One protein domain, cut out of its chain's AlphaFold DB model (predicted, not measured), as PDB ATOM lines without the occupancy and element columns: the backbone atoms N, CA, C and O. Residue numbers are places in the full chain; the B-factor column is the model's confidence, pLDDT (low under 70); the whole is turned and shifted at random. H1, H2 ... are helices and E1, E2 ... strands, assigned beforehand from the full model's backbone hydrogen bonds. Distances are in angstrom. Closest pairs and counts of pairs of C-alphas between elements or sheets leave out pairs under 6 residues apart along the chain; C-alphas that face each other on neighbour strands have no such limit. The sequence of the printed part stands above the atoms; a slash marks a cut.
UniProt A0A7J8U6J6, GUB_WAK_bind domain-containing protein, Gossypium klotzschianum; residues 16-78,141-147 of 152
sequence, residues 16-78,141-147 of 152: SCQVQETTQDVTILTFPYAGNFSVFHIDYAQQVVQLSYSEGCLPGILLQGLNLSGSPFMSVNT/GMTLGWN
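This is residues 16 to 78 and 141 to 147 of the 152 residues of the protein "GUB_WAK_bind domain-containing protein" of Gossypium klotzschianum (UniProt A0A7J8U6J6). A single strongly twisted, curled sheet of six strands makes the core, and one short helix, H1, lies off at its side and only grazes it. The longest strand, E3, bends in the sheet: its first part pairs with E2, of the E1 and E2 hairpin that reaches toward one end of the longest axis, and its later part pairs with E4, beside which E6 and E5 follow. The printed part has 70 residues, with the named elements E1, E2, E3, E4, H1, E5 and E6 along the chain; the sheet's order is E1, E2, E3, E4, E6, E5, antiparallel throughout, and the class is mostly strand. The whole is compact, with a radius of gyration of the C-alphas of 12.3 A and spans of 36 by 31 by 19 A.

E3, residues 35 to 43, bends by 72 degrees at residue 40. It pairs over residues 35 to 38 with E2, residues 26 to 31, where N 29 and O 37 are 2.8 A apart, within hydrogen-bond range. Over residues 38 to 43 it pairs with E4, residues 48 to 52, where N 50 and O 41 are 2.8 A apart. E1, residues 16 to 18, is an edge strand beside E2, with N 18 and O 26 at 2.8 A. E1 to E4 form a meander, each strand the antiparallel neighbour of the one before, and successive strands make hairpins. On the other side of E4 is E6, residues 142 to 146, with N 49 and O 144 at 2.8 A. E5, residues 73 to 75, is the other edge strand, with N 74 and O 145 at 2.8 A across to E6. H1, residues 58 to 64, is on the sheet but only grazes it, with residues 58 to 61; every O i to N i+4 pair inside H1 is within hydrogen-bond range. E4, H1 and E5 form a split strand-helix-strand unit, two strands of one sheet that are not neighbours, with a helix between them along the chain and E6 between them in the sheet, and its crossover is right-handed. E1 and E5 are apart.

E1 begins at C-alpha 16, (50.723, -35.068, 35.026). E2 is 16.0 A long, E3 21.7 A, E4 13.5 A and E6 13.6 A from first to last C-alpha. H1 measures 10.1 A and begins at C-alpha 58, (41.810, -17.694, 38.176). E6 ends at C-alpha 146, (33.162, -35.783, 37.449).

The two C-alphas farthest apart, those of Glu 21 and Thr 78, are 36.4 A from each other. Residues 79 to 140 are not printed, and C-alphas 78 and 141 are 13.3 A apart across the cut. Of the links that are printed whole, none is long. The mean pLDDT of the printed part is 87.5, and residues 54 to 55 are under 70.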
ATOM      1  N   SER A  16      49.278 -35.145  35.219       88.25
ATOM      2  CA  SER A  16      50.723 -35.068  35.026       88.25
ATOM      3  C   SER A  16      51.401 -34.577  36.300       88.25
ATOM      4  O   SER A  16      50.767 -33.999  37.179       88.25
ATOM      5  N   CYS A  17      52.693 -34.855  36.437       87.75
ATOM      6  CA  CYS A  17      53.484 -34.402  37.573       87.75
ATOM      7  C   CYS A  17      54.533 -33.412  37.076       87.75
ATOM      8  O   CYS A  17      55.332 -33.739  36.194       87.75
ATOM      9  N   GLN A  18      54.529 -32.209  37.639       85.88
ATOM     10  CA  GLN A  18      55.563 -31.215  37.424       85.88
ATOM     11  C   GLN A  18      56.567 -31.294  38.570       85.88
ATOM     12  O   GLN A  18      56.289 -30.871  39.694       85.88
ATOM     13  N   VAL A  19      57.742 -31.847  38.262       83.88
ATOM     14  CA  VAL A  19      58.849 -31.965  39.214       83.88
ATOM     15  C   VAL A  19      59.442 -30.585  39.478       83.88
ATOM     16  O   VAL A  19      59.768 -29.865  38.531       83.88
ATOM     17  N   GLN A  20      59.600 -30.222  40.750       79.81
ATOM     18  CA  GLN A  20      60.243 -28.969  41.151       79.81
ATOM     19  C   GLN A  20      61.551 -29.245  41.898       79.81
ATOM     20  O   GLN A  20      61.621 -30.112  42.759       79.81
ATOM     21  N   GLU A  21      62.613 -28.498  41.583       76.44
ATOM     22  CA  GLU A  21      63.945 -28.754  42.157       76.44
ATOM     23  C   GLU A  21      64.069 -28.360  43.639       76.44
ATOM     24  O   GLU A  21      64.907 -28.899  44.359       76.44
ATOM     25  N   THR A  22      63.267 -27.395  44.099       75.06
ATOM     26  CA  THR A  22      63.419 -26.751  45.419       75.06
ATOM     27  C   THR A  22      62.165 -26.807  46.289       75.06
ATOM     28  O   THR A  22      62.198 -26.396  47.451       75.06
ATOM     29  N   THR A  23      61.063 -27.319  45.751       75.75
ATOM     30  CA  THR A  23      59.744 -27.398  46.390       75.75
ATOM     31  C   THR A  23      59.124 -28.768  46.117       75.75
ATOM     32  O   THR A  23      59.736 -29.624  45.487       75.75
ATOM     33  N   GLN A  24      57.929 -29.015  46.654       81.25
ATOM     34  CA  GLN A  24      57.214 -30.260  46.396       81.25
ATOM     35  C   GLN A  24      56.767 -30.342  44.933       81.25
ATOM     36  O   GLN A  24      56.365 -29.337  44.336       81.25
ATOM     37  N   ASP A  25      56.813 -31.555  44.387       85.62
ATOM     38  CA  ASP A  25      56.247 -31.871  43.080       85.62
ATOM     39  C   ASP A  25      54.759 -31.514  43.048       85.62
ATOM     40  O   ASP A  25      54.018 -31.762  44.004       85.62
ATOM     41  N   VAL A  26      54.320 -30.924  41.940       87.50
ATOM     42  CA  VAL A  26      52.942 -30.461  41.779       87.50
ATOM     43  C   VAL A  26      52.226 -31.373  40.803       87.50
ATOM     44  O   VAL A  26      52.693 -31.615  39.692       87.50
ATOM     45  N   THR A  27      51.064 -31.871  41.213       90.44
ATOM     46  CA  THR A  27      50.168 -32.584  40.302       90.44
ATOM     47  C   THR A  27      49.441 -31.561  39.436       90.44
ATOM     48  O   THR A  27      48.874 -30.606  39.960       90.44
ATOM     49  N   ILE A  28      49.454 -31.755  38.122       91.62
ATOM     50  CA  ILE A  28      48.874 -30.854  37.129       91.62
ATOM     51  C   ILE A  28      47.746 -31.567  36.387       91.62
ATOM     52  O   ILE A  28      47.909 -32.690  35.906       91.62
ATOM     53  N   LEU A  29      46.621 -30.873  36.264       91.69
ATOM     54  CA  LEU A  29      45.501 -31.222  35.406       91.69
ATOM     55  C   LEU A  29      45.465 -30.246  34.225       91.69
ATOM     56  O   LEU A  29      45.424 -29.030  34.424       91.69
ATOM     57  N   THR A  30      45.467 -30.767  33.002       90.44
ATOM     58  CA  THR A  30      45.472 -29.949  31.783       90.44
ATOM     59  C   THR A  30      44.134 -30.051  31.073       90.44
ATOM     60  O   THR A  30      43.691 -31.136  30.706       90.44
ATOM     61  N   PHE A  31      43.508 -28.905  30.822       89.94
ATOM     62  CA  PHE A  31      42.313 -28.816  29.995       89.94
ATOM     63  C   PHE A  31      42.674 -28.369  28.577       89.94
ATOM     64  O   PHE A  31      43.358 -27.349  28.430       89.94
ATOM     65  N   PRO A  32      42.135 -29.020  27.527       88.75
ATOM     66  CA  PRO A  32      42.439 -28.677  26.133       88.75
ATOM     67  C   PRO A  32      42.182 -27.210  25.766       88.75
ATOM     68  O   PRO A  32      42.851 -26.665  24.890       88.75
ATOM     69  N   TYR A  33      41.219 -26.568  26.435       89.25
ATOM     70  CA  TYR A  33      40.778 -25.202  26.135       89.25
ATOM     71  C   TYR A  33      40.927 -24.217  27.299       89.25
ATOM     72  O   TYR A  33      40.531 -23.063  27.151       89.25
ATOM     73  N   ALA A  34      41.468 -24.645  28.444       87.06
ATOM     74  CA  ALA A  34      41.656 -23.776  29.612       87.06
ATOM     75  C   ALA A  34      43.081 -23.802  30.188       87.06
ATOM     76  O   ALA A  34      43.390 -22.989  31.055       87.06
ATOM     77  N   GLY A  35      43.958 -24.678  29.690       87.88
ATOM     78  CA  GLY A  35      45.353 -24.739  30.118       87.88
ATOM     79  C   GLY A  35      45.560 -25.586  31.371       87.88
ATOM     80  O   GLY A  35      44.792 -26.510  31.645       87.88
ATOM     81  N   ASN A  36      46.636 -25.291  32.098       89.31
ATOM     82  CA  ASN A  36      47.140 -26.116  33.192       89.31
ATOM     83  C   ASN A  36      46.659 -25.608  34.550       89.31
ATOM     84  O   ASN A  36      46.716 -24.414  34.835       89.31
ATOM     85  N   PHE A  37      46.244 -26.528  35.413       89.75
ATOM     86  CA  PHE A  37      45.810 -26.244  36.773       89.75
ATOM     87  C   PHE A  37      46.553 -27.150  37.742       89.75
ATOM     88  O   PHE A  37      46.677 -28.351  37.511       89.75
ATOM     89  N   SER A  38      47.006 -26.585  38.853       89.94
ATOM     90  CA  SER A  38      47.566 -27.360  39.952       89.94
ATOM     91  C   SER A  38      46.443 -28.054  40.709       89.94
ATOM     92  O   SER A  38      45.460 -27.425  41.094       89.94
ATOM     93  N   VAL A  39      46.594 -29.345  40.963       90.25
ATOM     94  CA  VAL A  39      45.656 -30.121  41.770       90.25
ATOM     95  C   VAL A  39      46.049 -30.008  43.235       90.25
ATOM     96  O   VAL A  39      47.153 -30.390  43.619       90.25
ATOM     97  N   PHE A  40      45.130 -29.502  44.053       86.81
ATOM     98  CA  PHE A  40      45.302 -29.424  45.500       86.81
ATOM     99  C   PHE A  40      44.811 -30.696  46.197       86.81
ATOM    100  O   PHE A  40      45.488 -31.241  47.066       86.81
ATOM    101  N   HIS A  41      43.630 -31.183  45.811       89.00
ATOM    102  CA  HIS A  41      42.993 -32.333  46.446       89.00
ATOM    103  C   HIS A  41      42.062 -33.055  45.469       89.00
ATOM    104  O   HIS A  41      41.387 -32.417  44.661       89.00
ATOM    105  N   ILE A  42      42.005 -34.384  45.573       91.00
ATOM    106  CA  ILE A  42      41.063 -35.234  44.839       91.00
ATOM    107  C   ILE A  42      40.303 -36.073  45.861       91.00
ATOM    108  O   ILE A  42      40.900 -36.882  46.569       91.00
ATOM    109  N   ASP A  43      38.987 -35.904  45.905       91.62
ATOM    110  CA  ASP A  43      38.090 -36.757  46.672       91.62
ATOM    111  C   ASP A  43      37.374 -37.714  45.716       91.62
ATOM    112  O   ASP A  43      36.436 -37.333  45.016       91.62
ATOM    113  N   TYR A  44      37.823 -38.968  45.680       91.00
ATOM    114  CA  TYR A  44      37.229 -40.002  44.828       91.00
ATOM    115  C   TYR A  44      35.834 -40.438  45.298       91.00
ATOM    116  O   TYR A  44      35.002 -40.781  44.464       91.00
ATOM    117  N   ALA A  45      35.558 -40.372  46.604       91.62
ATOM    118  CA  ALA A  45      34.272 -40.778  47.171       91.62
ATOM    119  C   ALA A  45      33.172 -39.740  46.899       91.62
ATOM    120  O   ALA A  45      31.997 -40.084  46.791       91.62
ATOM    121  N   GLN A  46      33.538 -38.462  46.795       92.50
ATOM    122  CA  GLN A  46      32.636 -37.388  46.361       92.50
ATOM    123  C   GLN A  46      32.735 -37.090  44.859       92.50
ATOM    124  O   GLN A  46      31.910 -36.352  44.330       92.50
ATOM    125  N   GLN A  47      33.726 -37.665  44.177       93.00
ATOM    126  CA  GLN A  47      34.082 -37.377  42.790       93.00
ATOM    127  C   GLN A  47      34.287 -35.887  42.504       93.00
ATOM    128  O   GLN A  47      33.722 -35.337  41.554       93.00
ATOM    129  N   VAL A  48      35.096 -35.231  43.342       92.81
ATOM    130  CA  VAL A  48      35.467 -33.819  43.183       92.81
ATOM    131  C   VAL A  48      36.973 -33.597  43.216       92.81
ATOM    132  O   VAL A  48      37.715 -34.267  43.934       92.81
ATOM    133  N   VAL A  49      37.428 -32.637  42.417       91.56
ATOM    134  CA  VAL A  49      38.812 -32.175  42.356       91.56
ATOM    135  C   VAL A  49      38.860 -30.694  42.703       91.56
ATOM    136  O   VAL A  49      38.066 -29.896  42.201       91.56
ATOM    137  N   GLN A  50      39.797 -30.332  43.571       90.56
ATOM    138  CA  GLN A  50      40.099 -28.955  43.928       90.56
ATOM    139  C   GLN A  50      41.348 -28.513  43.177       90.56
ATOM    140  O   GLN A  50      42.399 -29.155  43.256       90.56
ATOM    141  N   LEU A  51      41.204 -27.424  42.432       89.50
ATOM    142  CA  LEU A  51      42.201 -26.917  41.504       89.50
ATOM    143  C   LEU A  51      42.610 -25.507  41.893       89.50
ATOM    144  O   LEU A  51      41.745 -24.668  42.111       89.50
ATOM    145  N   SER A  52      43.904 -25.223  41.875       84.00
ATOM    146  CA  SER A  52      44.452 -23.875  41.950       84.00
ATOM    147  C   SER A  52      45.072 -23.505  40.605       84.00
ATOM    148  O   SER A  52      45.619 -24.357  39.901       84.00
ATOM    149  N   TYR A  53      44.985 -22.235  40.224       73.94
ATOM    150  CA  TYR A  53      45.621 -21.748  39.004       73.94
ATOM    151  C   TYR A  53      46.931 -21.047  39.358       73.94
ATOM    152  O   TYR A  53      46.936 -19.897  39.788       73.94
ATOM    153  N   SER A  54      48.043 -21.759  39.198       65.06
ATOM    154  CA  SER A  54      49.382 -21.298  39.585       65.06
ATOM    155  C   SER A  54      50.005 -20.307  38.595       65.06
ATOM    156  O   SER A  54      50.870 -19.523  38.979       65.06
ATOM    157  N   GLU A  55      49.561 -20.300  37.336       66.88
ATOM    158  CA  GLU A  55      50.177 -19.510  36.259       66.88
ATOM    159  C   GLU A  55      49.550 -18.115  36.056       66.88
ATOM    160  O   GLU A  55      49.925 -17.391  35.132       66.88
ATOM    161  N   GLY A  56      48.594 -17.689  36.891       76.62
ATOM    162  CA  GLY A  56      47.982 -16.368  36.738       76.62
ATOM    163  C   GLY A  56      46.778 -16.099  37.634       76.62
ATOM    164  O   GLY A  56      46.775 -16.412  38.816       76.62
ATOM    165  N   CYS A  57      45.749 -15.464  37.070       86.31
ATOM    166  CA  CYS A  57      44.567 -15.020  37.804       86.31
ATOM    167  C   CYS A  57      43.361 -15.903  37.459       86.31
ATOM    168  O   CYS A  57      42.767 -15.735  36.390       86.31
ATOM    169  N   LEU A  58      42.972 -16.811  38.362       86.69
ATOM    170  CA  LEU A  58      41.810 -17.694  38.176       86.69
ATOM    171  C   LEU A  58      40.522 -16.911  37.832       86.69
ATOM    172  O   LEU A  58      39.874 -17.258  36.841       86.69
ATOM    173  N   PRO A  59      40.178 -15.802  38.524       89.38
ATOM    174  CA  PRO A  59      39.047 -14.960  38.127       89.38
ATOM    175  C   PRO A  59      39.142 -14.417  36.694       89.38
ATOM    176  O   PRO A  59      38.123 -14.229  36.034       89.38
ATOM    177  N   GLY A  60      40.359 -14.189  36.190       88.94
ATOM    178  CA  GLY A  60      40.599 -13.766  34.812       88.94
ATOM    179  C   GLY A  60      40.239 -14.841  33.788       88.94
ATOM    180  O   GLY A  60      39.629 -14.526  32.770       88.94
ATOM    181  N   ILE A  61      40.549 -16.109  34.070       86.62
ATOM    182  CA  ILE A  61      40.136 -17.239  33.220       86.62
ATOM    183  C   ILE A  61      38.624 -17.418  33.264       86.62
ATOM    184  O   ILE A  61      37.989 -17.574  32.223       86.62
ATOM    185  N   LEU A  62      38.034 -17.349  34.458       89.38
ATOM    186  CA  LEU A  62      36.587 -17.463  34.623       89.38
ATOM    187  C   LEU A  62      35.844 -16.380  33.816       89.38
ATOM    188  O   LEU A  62      34.838 -16.686  33.177       89.38
ATOM    189  N   LEU A  63      36.375 -15.151  33.762       90.75
ATOM    190  CA  LEU A  63      35.851 -14.064  32.922       90.75
ATOM    191  C   LEU A  63      35.959 -14.327  31.414       90.75
ATOM    192  O   LEU A  63      35.101 -13.869  30.663       90.75
ATOM    193  N   GLN A  64      36.992 -15.039  30.962       88.00
ATOM    194  CA  GLN A  64      37.155 -15.411  29.549       88.00
ATOM    195  C   GLN A  64      36.227 -16.563  29.132       88.00
ATOM    196  O   GLN A  64      36.010 -16.774  27.940       88.00
ATOM    197  N   GLY A  65      35.644 -17.266  30.107       86.62
ATOM    198  CA  GLY A  65      34.790 -18.426  29.903       86.62
ATOM    199  C   GLY A  65      35.582 -19.721  30.046       86.62
ATOM    200  O   GLY A  65      36.259 -20.161  29.119       86.62
ATOM    201  N   LEU A  66      35.467 -20.357  31.215       87.69
ATOM    202  CA  LEU A  66      36.091 -21.650  31.482       87.69
ATOM    203  C   LEU A  66      35.479 -22.733  30.582       87.69
ATOM    204  O   LEU A  66      34.320 -23.114  30.752       87.69
ATOM    205  N   ASN A  67      36.269 -23.244  29.638       89.88
ATOM    206  CA  ASN A  67      35.846 -24.294  28.723       89.88
ATOM    207  C   ASN A  67      36.450 -25.647  29.125       89.88
ATOM    208  O   ASN A  67      37.620 -25.922  28.869       89.88
ATOM    209  N   LEU A  68      35.617 -26.492  29.730       90.94
ATOM    210  CA  LEU A  68      35.975 -27.843  30.183       90.94
ATOM    211  C   LEU A  68      35.672 -28.929  29.134       90.94
ATOM    212  O   LEU A  68      35.774 -30.120  29.430       90.94
ATOM    213  N   SER A  69      35.272 -28.540  27.917       90.81
ATOM    214  CA  SER A  69      34.940 -29.487  26.847       90.81
ATOM    215  C   SER A  69      36.135 -30.378  26.509       90.81
ATOM    216  O   SER A  69      37.272 -29.912  26.470       90.81
ATOM    217  N   GLY A  70      35.875 -31.656  26.227       88.50
ATOM    218  CA  GLY A  70      36.939 -32.639  26.001       88.50
ATOM    219  C   GLY A  70      37.613 -33.129  27.287       88.50
ATOM    220  O   GLY A  70      38.699 -33.686  27.216       88.50
ATOM    221  N   SER A  71      36.986 -32.913  28.447       90.56
ATOM    222  CA  SER A  71      37.384 -33.497  29.731       90.56
ATOM    223  C   SER A  71      36.160 -34.102  30.443       90.56
ATOM    224  O   SER A  71      35.029 -33.709  30.139       90.56
ATOM    225  N   PRO A  72      36.343 -35.030  31.402       91.75
ATOM    226  CA  PRO A  72      35.251 -35.610  32.187       91.75
ATOM    227  C   PRO A  72      34.748 -34.672  33.296       91.75
ATOM    228  O   PRO A  72      33.795 -35.010  34.005       91.75
ATOM    229  N   PHE A  73      35.392 -33.513  33.471       93.25
ATOM    230  CA  PHE A  73      35.110 -32.584  34.554       93.25
ATOM    231  C   PHE A  73      33.990 -31.611  34.200       93.25
ATOM    232  O   PHE A  73      33.856 -31.130  33.075       93.25
ATOM    233  N   MET A  74      33.209 -31.262  35.211       92.31
ATOM    234  CA  MET A  74      32.112 -30.316  35.117       92.31
ATOM    235  C   MET A  74      32.078 -29.407  36.336       92.31
ATOM    236  O   MET A  74      32.473 -29.784  37.440       92.31
ATOM    237  N   SER A  75      31.577 -28.191  36.145       90.44
ATOM    238  CA  SER A  75      31.339 -27.278  37.255       90.44
ATOM    239  C   SER A  75      30.244 -27.837  38.162       90.44
ATOM    240  O   SER A  75      29.148 -28.152  37.700       90.44
ATOM    241  N   VAL A  76      30.539 -27.932  39.454       87.88
ATOM    242  CA  VAL A  76      29.584 -28.336  40.491       87.88
ATOM    243  C   VAL A  76      29.359 -27.171  41.447       87.88
ATOM    244  O   VAL A  76      30.242 -26.331  41.606       87.88
ATOM    245  N   ASN A  77      28.171 -27.105  42.059       85.31
ATOM    246  CA  ASN A  77      27.806 -26.068  43.033       85.31
ATOM    247  C   ASN A  77      28.163 -24.653  42.547       85.31
ATOM    248  O   ASN A  77      28.966 -23.955  43.158       85.31
ATOM    249  N   THR A  78      27.634 -24.241  41.395       88.94
ATOM    250  CA  THR A  78      27.988 -22.946  40.806       88.94
ATOM    251  C   THR A  78      27.234 -21.789  41.454       88.94
ATOM    252  O   THR A  78      26.070 -21.917  41.831       88.94
ATOM    253  N   GLY A 141      41.202 -21.443  44.818       81.31
ATOM    254  CA  GLY A 141      40.953 -22.335  43.687       81.31
ATOM    255  C   GLY A 141      39.508 -22.455  43.219       81.31
ATOM    256  O   GLY A 141      38.685 -21.578  43.421       81.31
ATOM    257  N   MET A 142      39.188 -23.555  42.546       87.75
ATOM    258  CA  MET A 142      37.818 -23.931  42.192       87.75
ATOM    259  C   MET A 142      37.615 -25.431  42.373       87.75
ATOM    260  O   MET A 142      38.567 -26.211  42.282       87.75
ATOM    261  N   THR A 143      36.365 -25.840  42.581       90.38
ATOM    262  CA  THR A 143      35.999 -27.259  42.665       90.38
ATOM    263  C   THR A 143      35.284 -27.694  41.396       90.38
ATOM    264  O   THR A 143      34.281 -27.096  41.003       90.38
ATOM    265  N   LEU A 144      35.762 -28.768  40.777       92.94
ATOM    266  CA  LEU A 144      35.083 -29.436  39.671       92.94
ATOM    267  C   LEU A 144      34.693 -30.849  40.090       92.94
ATOM    268  O   LEU A 144      35.386 -31.475  40.886       92.94
ATOM    269  N   GLY A 145      33.585 -31.352  39.562       93.31
ATOM    270  CA  GLY A 145      33.165 -32.738  39.746       93.31
ATOM    271  C   GLY A 145      33.357 -33.554  38.478       93.31
ATOM    272  O   GLY A 145      33.528 -32.991  37.399       93.31
ATOM    273  N   TRP A 146      33.277 -34.873  38.591       93.94
ATOM    274  CA  TRP A 146      33.162 -35.783  37.449       93.94
ATOM    275  C   TRP A 146      32.113 -36.859  37.740       93.94
ATOM    276  O   TRP A 146      31.765 -37.103  38.892       93.94
ATOM    277  N   ASN A 147      31.603 -37.516  36.695       91.06
ATOM    278  CA  ASN A 147      30.665 -38.643  36.831       91.06
ATOM    279  C   ASN A 147      31.269 -39.984  36.410       91.06
ATOM    280  O   ASN A 147      30.802 -41.030  36.852       91.06
TER     281      ASN A 147